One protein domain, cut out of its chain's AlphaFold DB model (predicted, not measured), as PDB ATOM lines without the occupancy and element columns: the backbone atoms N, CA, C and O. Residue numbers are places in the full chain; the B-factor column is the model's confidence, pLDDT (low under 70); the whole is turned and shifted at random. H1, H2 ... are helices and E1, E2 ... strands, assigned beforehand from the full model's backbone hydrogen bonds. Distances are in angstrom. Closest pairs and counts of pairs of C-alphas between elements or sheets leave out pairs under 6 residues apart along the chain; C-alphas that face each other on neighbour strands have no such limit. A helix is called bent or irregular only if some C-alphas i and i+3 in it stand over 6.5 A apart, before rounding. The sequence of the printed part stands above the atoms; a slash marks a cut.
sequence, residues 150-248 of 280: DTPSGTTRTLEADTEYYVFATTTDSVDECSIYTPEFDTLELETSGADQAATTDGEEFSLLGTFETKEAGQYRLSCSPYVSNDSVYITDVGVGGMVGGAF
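AT A GLANCE: This is residues 150 to 248 of the 280 residues of an uncharacterized protein of Kocuria palustris (UniProt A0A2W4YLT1). Two strongly twisted four-stranded sheets lie partly face to face as a sandwich, their strands crossed at 38 degrees. The long, bent strand E6 and E2 run through one sheet, E7 and E3 through the other, and the short helices H1 and H2 lie at the end of the sandwich where E5 is. The printed part has 99 residues with eight named strands, E1 to E8, followed by H1 and H2; the class is mostly strand. The sheet orders are E5, E6, E2, E8 and E1, E7, E3, E4, both antiparallel throughout. The whole is compact, with a radius of gyration of the C-alphas of 12.8 A and spans of 37 by 27 by 23 A.

IN THESE COORDINATES: In the first sheet, E6 is residues 204 to 214, 27.3 A long, and bends by 61 degrees at residue 210. E2 is residues 163 to 170, 22.9 A long; E5 is residues 198 to 201 and E8 residues 233 to 236. In the second sheet, E7 is residues 218 to 225, 23.2 A long, and E3 is residues 177 to 181, 13.5 A long. E1, residues 156 to 159, begins at C-alpha 156 (115.308, 125.336, 110.438), and E4 is residues 187 to 189. H1 is residues 240 to 243, and H2, residues 245 to 248, ends at C-alpha 248 (132.126, 129.131, 84.810).

HOW THE PARTS SIT: E6 and E2 are antiparallel at 153 degrees, with N 207 and O 169 at 2.7 A, within hydrogen-bond range. E5 and E6 form a hairpin, with N 206 and O 199 at 2.7 A. E8, the other edge strand, is antiparallel to E2, with N 166 and O 236 at 2.8 A. In the second sheet, E7 pairs with E1 over residues 218 to 221, with N 157 and O 220 at 2.8 A, and with E3 over 221 to 225, with N 179 and O 223 at 2.8 A. E3 and E4 form a hairpin, with N 188 and O 180 at 2.8 A. The parts of the sheets that face each other are 9.6 A centre to centre; the closest C-alphas of E4 and E6, those of Glu 189 and Phe 212, are 7.4 A apart. H1 is on the first sheet, 6.9 A high and over none of its strands, while H2 only just grazes it with residues 246 to 248. Both helices are too short for an O i to N i+4 pair.

THE WHOLE: The C-alphas farthest apart, those of Glu 184 and Phe 248, are 38.3 A apart. The printed part has no cut and no long link. Mean pLDDT of the printed part is 75.7; residues under 70 include 193 to 197 and 238 to 248.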
ATOM      1  N   ASP A 150     121.140 122.107 101.195       72.56
ATOM      2  CA  ASP A 150     119.767 121.734 100.886       72.56
ATOM      3  C   ASP A 150     118.820 122.053 102.045       72.56
ATOM      4  O   ASP A 150     119.088 121.684 103.191       72.56
ATOM      5  N   THR A 151     117.750 122.797 101.796       72.62
ATOM      6  CA  THR A 151     116.861 123.310 102.840       72.62
ATOM      7  C   THR A 151     115.410 123.225 102.373       72.62
ATOM      8  O   THR A 151     114.849 124.215 101.897       72.62
ATOM      9  N   PRO A 152     114.748 122.069 102.554       77.69
ATOM     10  CA  PRO A 152     113.354 121.932 102.165       77.69
ATOM     11  C   PRO A 152     112.477 122.899 102.963       77.69
ATOM     12  O   PRO A 152     112.789 123.296 104.098       77.69
ATOM     13  N   SER A 153     111.346 123.276 102.369       78.56
ATOM     14  CA  SER A 153     110.431 124.248 102.965       78.56
ATOM     15  C   SER A 153     109.991 123.824 104.371       78.56
ATOM     16  O   SER A 153     109.658 122.671 104.633       78.56
ATOM     17  N   GLY A 154     109.968 124.774 105.301       72.12
ATOM     18  CA  GLY A 154     109.559 124.573 106.688       72.12
ATOM     19  C   GLY A 154     110.669 124.120 107.639       72.12
ATOM     20  O   GLY A 154     110.388 124.024 108.840       72.12
ATOM     21  N   THR A 155     111.892 123.879 107.152       78.94
ATOM     22  CA  THR A 155     113.043 123.478 107.981       78.94
ATOM     23  C   THR A 155     113.757 124.657 108.636       78.94
ATOM     24  O   THR A 155     113.651 125.804 108.195       78.94
ATOM     25  N   THR A 156     114.453 124.372 109.742       83.94
ATOM     26  CA  THR A 156     115.308 125.336 110.438       83.94
ATOM     27  C   THR A 156     116.772 125.136 110.064       83.94
ATOM     28  O   THR A 156     117.252 124.006 109.939       83.94
ATOM     29  N   ARG A 157     117.502 126.242 109.915       82.38
ATOM     30  CA  ARG A 157     118.932 126.271 109.601       82.38
ATOM     31  C   ARG A 157     119.655 127.264 110.488       82.38
ATOM     32  O   ARG A 157     119.154 128.352 110.745       82.38
ATOM     33  N   THR A 158     120.835 126.876 110.954       87.50
ATOM     34  CA  THR A 158     121.717 127.781 111.689       87.50
ATOM     35  C   THR A 158     122.474 128.639 110.688       87.50
ATOM     36  O   THR A 158     123.234 128.091 109.893       87.50
ATOM     37  N   LEU A 159     122.260 129.949 110.739       86.56
ATOM     38  CA  LEU A 159     122.940 130.934 109.902       86.56
ATOM     39  C   LEU A 159     123.832 131.830 110.765       86.56
ATOM     40  O   LEU A 159     123.614 131.960 111.977       86.56
ATOM     41  N   GLU A 160     124.845 132.421 110.142       86.44
ATOM     42  CA  GLU A 160     125.771 133.356 110.780       86.44
ATOM     43  C   GLU A 160     125.155 134.758 110.889       86.44
ATOM     44  O   GLU A 160     124.138 135.042 110.262       86.44
ATOM     45  N   ALA A 161     125.728 135.613 111.738       87.50
ATOM     46  CA  ALA A 161     125.321 137.013 111.863       87.50
ATOM     47  C   ALA A 161     126.032 137.870 110.813       87.50
ATOM     48  O   ALA A 161     127.167 137.559 110.460       87.50
ATOM     49  N   ASP A 162     125.407 138.980 110.420       84.12
ATOM     50  CA  ASP A 162     125.955 139.985 109.504       84.12
ATOM     51  C   ASP A 162     126.394 139.388 108.149       84.12
ATOM     52  O   ASP A 162     127.388 139.816 107.555       84.12
ATOM     53  N   THR A 163     125.650 138.386 107.667       81.75
ATOM     54  CA  THR A 163     125.938 137.665 106.422       81.75
ATOM     55  C   THR A 163     124.763 137.791 105.456       81.75
ATOM     56  O   THR A 163     123.603 137.581 105.812       81.75
ATOM     57  N   GLU A 164     125.068 138.129 104.204       83.31
ATOM     58  CA  GLU A 164     124.096 138.105 103.113       83.31
ATOM     59  C   GLU A 164     123.945 136.672 102.596       83.31
ATOM     60  O   GLU A 164     124.921 136.025 102.216       83.31
ATOM     61  N   TYR A 165     122.708 136.188 102.566       84.88
ATOM     62  CA  TYR A 165     122.349 134.880 102.049       84.88
ATOM     63  C   TYR A 165     121.446 135.008 100.823       84.88
ATOM     64  O   TYR A 165     120.609 135.904 100.699       84.88
ATOM     65  N   TYR A 166     121.598 134.048  99.926       84.62
ATOM     66  CA  TYR A 166     120.889 133.910  98.668       84.62
ATOM     67  C   TYR A 166     120.019 132.659  98.734       84.62
ATOM     68  O   TYR A 166     120.471 131.602  99.183       84.62
ATOM     69  N   VAL A 167     118.771 132.781  98.283       85.75
ATOM     70  CA  VAL A 167     117.802 131.682  98.265       85.75
ATOM     71  C   VAL A 167     117.534 131.266  96.827       85.75
ATOM     72  O   VAL A 167     117.079 132.075  96.017       85.75
ATOM     73  N   PHE A 168     117.780 129.998  96.521       83.06
ATOM     74  CA  PHE A 168     117.593 129.416  95.195       83.06
ATOM     75  C   PHE A 168     116.540 128.320  95.220       83.06
ATOM     76  O   PHE A 168     116.428 127.613  96.216       83.06
ATOM     77  N   ALA A 169     115.829 128.131  94.113       83.50
ATOM     78  CA  ALA A 169     115.015 126.944  93.878       83.50
ATOM     79  C   ALA A 169     115.335 126.313  92.526       83.50
ATOM     80  O   ALA A 169     115.751 127.007  91.602       83.50
ATOM     81  N   THR A 170     115.142 125.007  92.387       78.12
ATOM     82  CA  THR A 170     115.318 124.337  91.090       78.12
ATOM     83  C   THR A 170     114.200 124.727  90.123       78.12
ATOM     84  O   THR A 170     113.040 124.847  90.514       78.12
ATOM     85  N   THR A 171     114.503 124.912  88.833       66.56
ATOM     86  CA  THR A 171     113.504 125.348  87.826       66.56
ATOM     87  C   THR A 171     112.429 124.304  87.519       66.56
ATOM     88  O   THR A 171     111.478 124.579  86.784       66.56
ATOM     89  N   THR A 172     112.546 123.105  88.090       63.88
ATOM     90  CA  THR A 172     111.501 122.081  88.054       63.88
ATOM     91  C   THR A 172     110.317 122.409  88.960       63.88
ATOM     92  O   THR A 172     109.218 121.923  88.692       63.88
ATOM     93  N   ASP A 173     110.521 123.242  89.984       65.44
ATOM     94  CA  ASP A 173     109.502 123.624  90.953       65.44
ATOM     95  C   ASP A 173     109.171 125.120  90.822       65.44
ATOM     96  O   ASP A 173     110.034 125.990  90.925       65.44
ATOM     97  N   SER A 174     107.896 125.447  90.603       66.06
ATOM     98  CA  SER A 174     107.431 126.836  90.634       66.06
ATOM     99  C   SER A 174     107.254 127.277  92.087       66.06
ATOM    100  O   SER A 174     106.275 126.887  92.727       66.06
ATOM    101  N   VAL A 175     108.198 128.061  92.604       75.38
ATOM    102  CA  VAL A 175     108.087 128.736  93.903       75.38
ATOM    103  C   VAL A 175     107.748 130.203  93.655       75.38
ATOM    104  O   VAL A 175     108.490 130.890  92.959       75.38
ATOM    105  N   ASP A 176     106.637 130.674  94.221       74.62
ATOM    106  CA  ASP A 176     106.143 132.036  93.992       74.62
ATOM    107  C   ASP A 176     106.646 133.010  95.063       74.62
ATOM    108  O   ASP A 176     106.993 134.152  94.769       74.62
ATOM    109  N   GLU A 177     106.676 132.567  96.320       78.81
ATOM    110  CA  GLU A 177     107.019 133.412  97.460       78.81
ATOM    111  C   GLU A 177     107.719 132.591  98.542       78.81
ATOM    112  O   GLU A 177     107.313 131.470  98.845       78.81
ATOM    113  N   CYS A 178     108.749 133.164  99.163       85.12
ATOM    114  CA  CYS A 178     109.368 132.622 100.364       85.12
ATOM    115  C   CYS A 178     109.288 133.645 101.495       85.12
ATOM    116  O   CYS A 178     109.372 134.849 101.278       85.12
ATOM    117  N   SER A 179     109.156 133.155 102.720       87.44
ATOM    118  CA  SER A 179     109.252 133.950 103.939       87.44
ATOM    119  C   SER A 179     110.295 133.329 104.852       87.44
ATOM    120  O   SER A 179     110.324 132.106 105.042       87.44
ATOM    121  N   ILE A 180     111.137 134.175 105.437       88.88
ATOM    122  CA  ILE A 180     112.175 133.758 106.374       88.88
ATOM    123  C   ILE A 180     111.777 134.230 107.760       88.88
ATOM    124  O   ILE A 180     111.397 135.379 107.947       88.88
ATOM    125  N   TYR A 181     111.874 133.342 108.739       89.88
ATOM    126  CA  TYR A 181     111.628 133.662 110.136       89.88
ATOM    127  C   TYR A 181     112.956 133.690 110.882       89.88
ATOM    128  O   TYR A 181     113.731 132.733 110.796       89.88
ATOM    129  N   THR A 182     113.208 134.779 111.604       89.50
ATOM    130  CA  THR A 182     114.384 134.942 112.461       89.50
ATOM    131  C   THR A 182     114.317 134.001 113.671       89.50
ATOM    132  O   THR A 182     113.250 133.454 113.976       89.50
ATOM    133  N   PRO A 183     115.424 133.838 114.421       85.19
ATOM    134  CA  PRO A 183     115.413 133.116 115.695       85.19
ATOM    135  C   PRO A 183     114.424 133.690 116.724       85.19
ATOM    136  O   PRO A 183     113.967 132.965 117.608       85.19
ATOM    137  N   GLU A 184     114.075 134.973 116.597       87.00
ATOM    138  CA  GLU A 184     113.094 135.671 117.436       87.00
ATOM    139  C   GLU A 184     111.648 135.548 116.914       87.00
ATOM    140  O   GLU A 184     110.723 136.060 117.541       87.00
ATOM    141  N   PHE A 185     111.438 134.805 115.819       80.19
ATOM    142  CA  PHE A 185     110.165 134.623 115.108       80.19
ATOM    143  C   PHE A 185     109.635 135.860 114.367       80.19
ATOM    144  O   PHE A 185     108.471 135.871 113.958       80.19
ATOM    145  N   ASP A 186     110.485 136.853 114.116       88.44
ATOM    146  CA  ASP A 186     110.160 137.949 113.204       88.44
ATOM    147  C   ASP A 186     110.270 137.494 111.747       88.44
ATOM    148  O   ASP A 186     111.065 136.617 111.412       88.44
ATOM    149  N   THR A 187     109.481 138.096 110.861       86.31
ATOM    150  CA  THR A 187     109.528 137.815 109.421       86.31
ATOM    151  C   THR A 187     110.506 138.746 108.712       86.31
ATOM    152  O   THR A 187     110.360 139.966 108.785       86.31
ATOM    153  N   LEU A 188     111.457 138.169 107.982       85.00
ATOM    154  CA  LEU A 188     112.276 138.846 106.983       85.00
ATOM    155  C   LEU A 188     111.670 138.620 105.595       85.00
ATOM    156  O   LEU A 188     111.406 137.481 105.197       85.00
ATOM    157  N   GLU A 189     111.461 139.714 104.870       80.06
ATOM    158  CA  GLU A 189     111.119 139.671 103.450       80.06
ATOM    159  C   GLU A 189     112.388 139.410 102.636       80.06
ATOM    160  O   GLU A 189     113.448 139.960 102.940       80.06
ATOM    161  N   LEU A 190     112.279 138.569 101.606       83.31
ATOM    162  CA  LEU A 190     113.356 138.425 100.637       83.31
ATOM    163  C   LEU A 190     113.366 139.652  99.731       83.31
ATOM    164  O   LEU A 190     112.346 140.039  99.155       83.31
ATOM    165  N   GLU A 191     114.547 140.213  99.537       81.62
ATOM    166  CA  GLU A 191     114.778 141.182  98.484       81.62
ATOM    167  C   GLU A 191     114.773 140.436  97.149       81.62
ATOM    168  O   GLU A 191     115.705 139.711  96.788       81.62
ATOM    169  N   THR A 192     113.671 140.571  96.414       71.12
ATOM    170  CA  THR A 192     113.550 140.002  95.074       71.12
ATOM    171  C   THR A 192     114.441 140.795  94.126       71.12
ATOM    172  O   THR A 192     114.219 141.979  93.857       71.12
ATOM    173  N   SER A 193     115.474 140.152  93.578       60.66
ATOM    174  CA  SER A 193     116.193 140.753  92.463       60.66
ATOM    175  C   SER A 193     115.245 140.724  91.269       60.66
ATOM    176  O   SER A 193     114.954 139.651  90.757       60.66
ATOM    177  N   GLY A 194     114.741 141.873  90.815       51.19
ATOM    178  CA  GLY A 194     113.817 141.971  89.670       51.19
ATOM    179  C   GLY A 194     114.390 141.520  88.312       51.19
ATOM    180  O   GLY A 194     113.861 141.900  87.272       51.19
ATOM    181  N   ALA A 195     115.492 140.771  88.313       54.16
ATOM    182  CA  ALA A 195     116.071 140.093  87.171       54.16
ATOM    183  C   ALA A 195     115.967 138.580  87.399       54.16
ATOM    184  O   ALA A 195     116.395 138.095  88.445       54.16
ATOM    185  N   ASP A 196     115.456 137.853  86.404       60.25
ATOM    186  CA  ASP A 196     115.465 136.388  86.375       60.25
ATOM    187  C   ASP A 196     116.925 135.911  86.334       60.25
ATOM    188  O   ASP A 196     117.569 135.879  85.280       60.25
ATOM    189  N   GLN A 197     117.493 135.625  87.502       67.19
ATOM    190  CA  GLN A 197     118.854 135.121  87.620       67.19
ATOM    191  C   GLN A 197     118.799 133.608  87.779       67.19
ATOM    192  O   GLN A 197     118.413 133.106  88.831       67.19
ATOM    193  N   ALA A 198     119.207 132.893  86.734       70.69
ATOM    194  CA  ALA A 198     119.331 131.443  86.747       70.69
ATOM    195  C   ALA A 198     120.805 131.007  86.682       70.69
ATOM    196  O   ALA A 198     121.638 131.650  86.036       70.69
ATOM    197  N   ALA A 199     121.117 129.899  87.345       68.06
ATOM    198  CA  ALA A 199     122.405 129.216  87.333       68.06
ATOM    199  C   ALA A 199     122.205 127.751  86.940       68.06
ATOM    200  O   ALA A 199     121.151 127.185  87.193       68.06
ATOM    201  N   THR A 200     123.216 127.110  86.355       69.06
ATOM    202  CA  THR A 200     123.186 125.662  86.101       69.06
ATOM    203  C   THR A 200     124.412 125.013  86.725       69.06
ATOM    204  O   THR A 200     125.537 125.348  86.348       69.06
ATOM    205  N   THR A 201     124.191 124.069  87.638       65.25
ATOM    206  CA  THR A 201     125.225 123.273  88.317       65.25
ATOM    207  C   THR A 201     124.864 121.801  88.178       65.25
ATOM    208  O   THR A 201     123.719 121.425  88.376       65.25
ATOM    209  N   ASP A 202     125.823 120.966  87.769       67.50
ATOM    210  CA  ASP A 202     125.640 119.511  87.615       67.50
ATOM    211  C   ASP A 202     124.448 119.073  86.734       67.50
ATOM    212  O   ASP A 202     123.944 117.957  86.833       67.50
ATOM    213  N   GLY A 203     124.042 119.936  85.794       68.56
ATOM    214  CA  GLY A 203     122.905 119.696  84.899       68.56
ATOM    215  C   GLY A 203     121.545 120.065  85.496       68.56
ATOM    216  O   GLY A 203     120.535 119.905  84.817       68.56
ATOM    217  N   GLU A 204     121.535 120.589  86.718       73.75
ATOM    218  CA  GLU A 204     120.370 121.130  87.403       73.75
ATOM    219  C   GLU A 204     120.373 122.655  87.306       73.75
ATOM    220  O   GLU A 204     121.412 123.305  87.441       73.75
ATOM    221  N   GLU A 205     119.216 123.231  86.994       76.19
ATOM    222  CA  GLU A 205     119.049 124.670  86.841       76.19
ATOM    223  C   GLU A 205     118.388 125.244  88.096       76.19
ATOM    224  O   GLU A 205     117.347 124.767  88.541       76.19
ATOM    225  N   PHE A 206     119.009 126.276  88.655       78.88
ATOM    226  CA  PHE A 206     118.627 126.968  89.876       78.88
ATOM    227  C   PHE A 206     118.186 128.385  89.525       78.88
ATOM    228  O   PHE A 206     118.931 129.113  88.875       78.88
ATOM    229  N   SER A 207     117.015 128.803  89.983       80.12
ATOM    230  CA  SER A 207     116.512 130.172  89.901       80.12
ATOM    231  C   SER A 207     116.693 130.874  91.242       80.12
ATOM    232  O   SER A 207     116.321 130.333  92.284       80.12
ATOM    233  N   LEU A 208     117.245 132.087  91.226       81.00
ATOM    234  CA  LEU A 208     117.302 132.950  92.404       81.00
ATOM    235  C   LEU A 208     115.887 133.422  92.749       81.00
ATOM    236  O   LEU A 208     115.223 134.042  91.922       81.00
ATOM    237  N   LEU A 209     115.457 133.158  93.978       82.31
ATOM    238  CA  LEU A 209     114.195 133.661  94.521       82.31
ATOM    239  C   LEU A 209     114.382 135.033  95.177       82.31
ATOM    240  O   LEU A 209     113.513 135.895  95.084       82.31
ATOM    241  N   GLY A 210     115.534 135.256  95.808       83.94
ATOM    242  CA  GLY A 210     115.885 136.540  96.405       83.94
ATOM    243  C   GLY A 210     117.043 136.440  97.387       83.94
ATOM    244  O   GLY A 210     117.639 135.374  97.569       83.94
ATOM    245  N   THR A 211     117.355 137.566  98.013       85.62
ATOM    246  CA  THR A 211     118.432 137.705  98.997       85.62
ATOM    247  C   THR A 211     117.902 138.218 100.324       85.62
ATOM    248  O   THR A 211     116.831 138.819 100.394       85.62
ATOM    249  N   PHE A 212     118.638 137.955 101.397       87.38
ATOM    250  CA  PHE A 212     118.354 138.517 102.711       87.38
ATOM    251  C   PHE A 212     119.635 138.601 103.538       87.38
ATOM    252  O   PHE A 212     120.539 137.782 103.388       87.38
ATOM    253  N   GLU A 213     119.696 139.569 104.445       88.00
ATOM    254  CA  GLU A 213     120.822 139.752 105.359       88.00
ATOM    255  C   GLU A 213     120.426 139.320 106.773       88.00
ATOM    256  O   GLU A 213     119.397 139.743 107.315       88.00
ATOM    257  N   THR A 214     121.236 138.465 107.390       86.69
ATOM    258  CA  THR A 214     121.052 138.067 108.786       86.69
ATOM    259  C   THR A 214     121.668 139.106 109.714       86.69
ATOM    260  O   THR A 214     122.803 139.524 109.536       86.69
ATOM    261  N   LYS A 215     120.942 139.510 110.760       87.12
ATOM    262  CA  LYS A 215     121.469 140.443 111.783       87.12
ATOM    263  C   LYS A 215     122.100 139.727 112.968       87.12
ATOM    264  O   LYS A 215     122.960 140.264 113.651       87.12
ATOM    265  N   GLU A 216     121.632 138.517 113.237       86.50
ATOM    266  CA  GLU A 216     122.054 137.725 114.383       86.50
ATOM    267  C   GLU A 216     122.258 136.276 113.966       86.50
ATOM    268  O   GLU A 216     121.531 135.753 113.119       86.50
ATOM    269  N   ALA A 217     123.233 135.615 114.583       88.69
ATOM    270  CA  ALA A 217     123.495 134.209 114.345       88.69
ATOM    271  C   ALA A 217     122.455 133.370 115.091       88.69
ATOM    272  O   ALA A 217     122.190 133.594 116.274       88.69
ATOM    273  N   GLY A 218     121.887 132.365 114.433       87.69
ATOM    274  CA  GLY A 218     120.874 131.531 115.069       87.69
ATOM    275  C   GLY A 218     120.086 130.672 114.100       87.69
ATOM    276  O   GLY A 218     120.449 130.534 112.936       87.69
ATOM    277  N   GLN A 219     119.015 130.060 114.606       88.81
ATOM    278  CA  GLN A 219     118.130 129.220 113.804       88.81
ATOM    279  C   GLN A 219     117.105 130.065 113.052       88.81
ATOM    280  O   GLN A 219     116.161 130.574 113.650       88.81
ATOM    281  N   TYR A 220     117.272 130.153 111.742       88.88
ATOM    282  CA  TYR A 220     116.300 130.731 110.830       88.88
ATOM    283  C   TYR A 220     115.413 129.632 110.264       88.88
ATOM    284  O   TYR A 220     115.859 128.498 110.078       88.88
ATOM    285  N   ARG A 221     114.151 129.952 109.983       88.00
ATOM    286  CA  ARG A 221     113.215 129.024 109.341       88.00
ATOM    287  C   ARG A 221     112.794 129.569 107.990       88.00
ATOM    288  O   ARG A 221     112.337 130.702 107.916       88.00
ATOM    289  N   LEU A 222     112.886 128.751 106.951       87.19
ATOM    290  CA  LEU A 222     112.421 129.112 105.615       87.19
ATOM    291  C   LEU A 222     111.042 128.503 105.361       87.19
ATOM    292  O   LEU A 222     110.805 127.346 105.704       87.19
ATOM    293  N   SER A 223     110.127 129.254 104.760       86.56
ATOM    294  CA  SER A 223     108.817 128.751 104.341       86.56
ATOM    295  C   SER A 223     108.466 129.313 102.976       86.56
ATOM    296  O   SER A 223     108.252 130.513 102.862       86.56
ATOM    297  N   CYS A 224     108.357 128.453 101.968       86.25
ATOM    298  CA  CYS A 224     107.988 128.863 100.620       86.25
ATOM    299  C   CYS A 224     106.591 128.366 100.223       86.25
ATOM    300  O   CYS A 224     106.097 127.361 100.745       86.25
ATOM    301  N   SER A 225     105.949 129.105  99.320       82.06
ATOM    302  CA  SER A 225     104.639 128.825  98.744       82.06
ATOM    303  C   SER A 225     104.738 128.802  97.211       82.06
ATOM    304  O   SER A 225     105.305 129.735  96.642       82.06
ATOM    305  N   PRO A 226     104.162 127.795  96.529       78.56
ATOM    306  CA  PRO A 226     103.564 126.579  97.091       78.56
ATOM    307  C   PRO A 226     104.585 125.731  97.871       78.56
ATOM    308  O   PRO A 226     105.785 125.804  97.629       78.56
ATOM    309  N   TYR A 227     104.106 124.938  98.838       74.38
ATOM    310  CA  TYR A 227     104.989 124.097  99.651       74.38
ATOM    311  C   TYR A 227     105.682 123.054  98.772       74.38
ATOM    312  O   TYR A 227     105.041 122.128  98.264       74.38
ATOM    313  N   VAL A 228     106.998 123.178  98.644       69.62
ATOM    314  CA  VAL A 228     107.844 122.201  97.963       69.62
ATOM    315  C   VAL A 228     108.379 121.214  98.996       69.62
ATOM    316  O   VAL A 228     109.018 121.577  99.980       69.62
ATOM    317  N   SER A 229     107.998 119.947  98.823       61.81
ATOM    318  CA  SER A 229     108.269 118.865  99.789       61.81
ATOM    319  C   SER A 229     109.615 118.188  99.566       61.81
ATOM    320  O   SER A 229     109.995 117.309 100.337       61.81
ATOM    321  N   ASN A 230     110.286 118.561  98.486       61.25
ATOM    322  CA  ASN A 230     111.594 118.062  98.150       61.25
ATOM    323  C   ASN A 230     112.611 119.113  98.574       61.25
ATOM    324  O   ASN A 230     112.307 120.301  98.657       61.25
ATOM    325  N   ASP A 231     113.787 118.610  98.876       64.69
ATOM    326  CA  ASP A 231     115.078 119.267  98.983       64.69
ATOM    327  C   ASP A 231     115.370 120.112  97.710       64.69
ATOM    328  O   ASP A 231     116.224 119.781  96.904       64.69
ATOM    329  N   SER A 232     114.536 121.117  97.413       73.62
ATOM    330  CA  SER A 232     114.543 121.888  96.157       73.62
ATOM    331  C   SER A 232     114.721 123.379  96.372       73.62
ATOM    332  O   SER A 232     114.759 124.136  95.403       73.62
ATOM    333  N   VAL A 233     114.859 123.795  97.632       81.56
ATOM    334  CA  VAL A 233     115.204 125.162  98.008       81.56
ATOM    335  C   VAL A 233     116.540 125.146  98.729       81.56
ATOM    336  O   VAL A 233     116.773 124.346  99.632       81.56
ATOM    337  N   TYR A 234     117.419 126.053  98.337       81.56
ATOM    338  CA  TYR A 234     118.797 126.109  98.789       81.56
ATOM    339  C   TYR A 234     119.096 127.482  99.364       81.56
ATOM    340  O   TYR A 234     118.671 128.497  98.810       81.56
ATOM    341  N   ILE A 235     119.847 127.509 100.463       82.31
ATOM    342  CA  ILE A 235     120.351 128.741 101.068       82.31
ATOM    343  C   ILE A 235     121.872 128.688 101.022       82.31
ATOM    344  O   ILE A 235     122.472 127.688 101.421       82.31
ATOM    345  N   THR A 236     122.493 129.762 100.553       80.06
ATOM    346  CA  THR A 236     123.950 129.878 100.499       80.06
ATOM    347  C   THR A 236     124.383 131.329 100.667       80.06
ATOM    348  O   THR A 236     123.639 132.246 100.339       80.06
ATOM    349  N   ASP A 237     125.570 131.550 101.212       78.19
ATOM    350  CA  ASP A 237     126.220 132.859 101.338       78.19
ATOM    351  C   ASP A 237     126.894 133.311 100.026       78.19
ATOM    352  O   ASP A 237     127.439 134.413  99.938       78.19
ATOM    353  N   VAL A 238     126.839 132.485  98.972       66.88
ATOM    354  CA  VAL A 238     127.361 132.821  97.646       66.88
ATOM    355  C   VAL A 238     126.252 133.110  96.638       66.88
ATOM    356  O   VAL A 238     125.403 132.279  96.328       66.88
ATOM    357  N   GLY A 239     126.286 134.303  96.045       60.41
ATOM    358  CA  GLY A 239     125.331 134.672  95.002       60.41
ATOM    359  C   GLY A 239     125.483 133.878  93.705       60.41
ATOM    360  O   GLY A 239     126.439 133.127  93.508       60.41
ATOM    361  N   VAL A 240     124.569 134.111  92.755       53.56
ATOM    362  CA  VAL A 240     124.540 133.469  91.419       53.56
ATOM    363  C   VAL A 240     125.916 133.535  90.733       53.56
ATOM    364  O   VAL A 240     126.372 132.569  90.125       53.56
ATOM    365  N   GLY A 241     126.622 134.663  90.874       49.62
ATOM    366  CA  GLY A 241     127.970 134.853  90.329       49.62
ATOM    367  C   GLY A 241     129.066 134.006  90.994       49.62
ATOM    368  O   GLY A 241     130.069 133.714  90.346       49.62
ATOM    369  N   GLY A 242     128.876 133.595  92.252       52.16
ATOM    370  CA  GLY A 242     129.764 132.706  93.007       52.16
ATOM    371  C   GLY A 242     129.474 131.224  92.756       52.16
ATOM    372  O   GLY A 242     130.407 130.466  92.494       52.16
ATOM    373  N   MET A 243     128.194 130.834  92.699       51.41
ATOM    374  CA  MET A 243     127.784 129.455  92.383       51.41
ATOM    375  C   MET A 243     128.147 129.047  90.951       51.41
ATOM    376  O   MET A 243     128.669 127.962  90.714       51.41
ATOM    377  N   VAL A 244     127.968 129.952  89.984       49.41
ATOM    378  CA  VAL A 244     128.450 129.751  88.607       49.41
ATOM    379  C   VAL A 244     129.968 129.972  88.520       49.41
ATOM    380  O   VAL A 244     130.615 129.525  87.575       49.41
ATOM    381  N   GLY A 245     130.575 130.616  89.519       42.25
ATOM    382  CA  GLY A 245     131.999 130.940  89.585       42.25
ATOM    383  C   GLY A 245     132.914 129.722  89.703       42.25
ATOM    384  O   GLY A 245     133.977 129.737  89.091       42.25
ATOM    385  N   GLY A 246     132.482 128.653  90.383       44.53
ATOM    386  CA  GLY A 246     133.268 127.426  90.597       44.53
ATOM    387  C   GLY A 246     133.660 126.673  89.319       44.53
ATOM    388  O   GLY A 246     134.753 126.111  89.232       44.53
ATOM    389  N   ALA A 247     132.803 126.717  88.295       48.84
ATOM    390  CA  ALA A 247     133.047 126.074  87.000       48.84
ATOM    391  C   ALA A 247     133.018 127.046  85.804       48.84
ATOM    392  O   ALA A 247     133.627 126.764  84.772       48.84
ATOM    393  N   PHE A 248     132.364 128.207  85.921       47.94
ATOM    394  CA  PHE A 248     132.126 129.131  84.810       47.94
ATOM    395  C   PHE A 248     132.064 130.615  85.217       47.94
ATOM    396  O   PHE A 248     131.280 131.385  84.655       47.94
TER     397      PHE A 248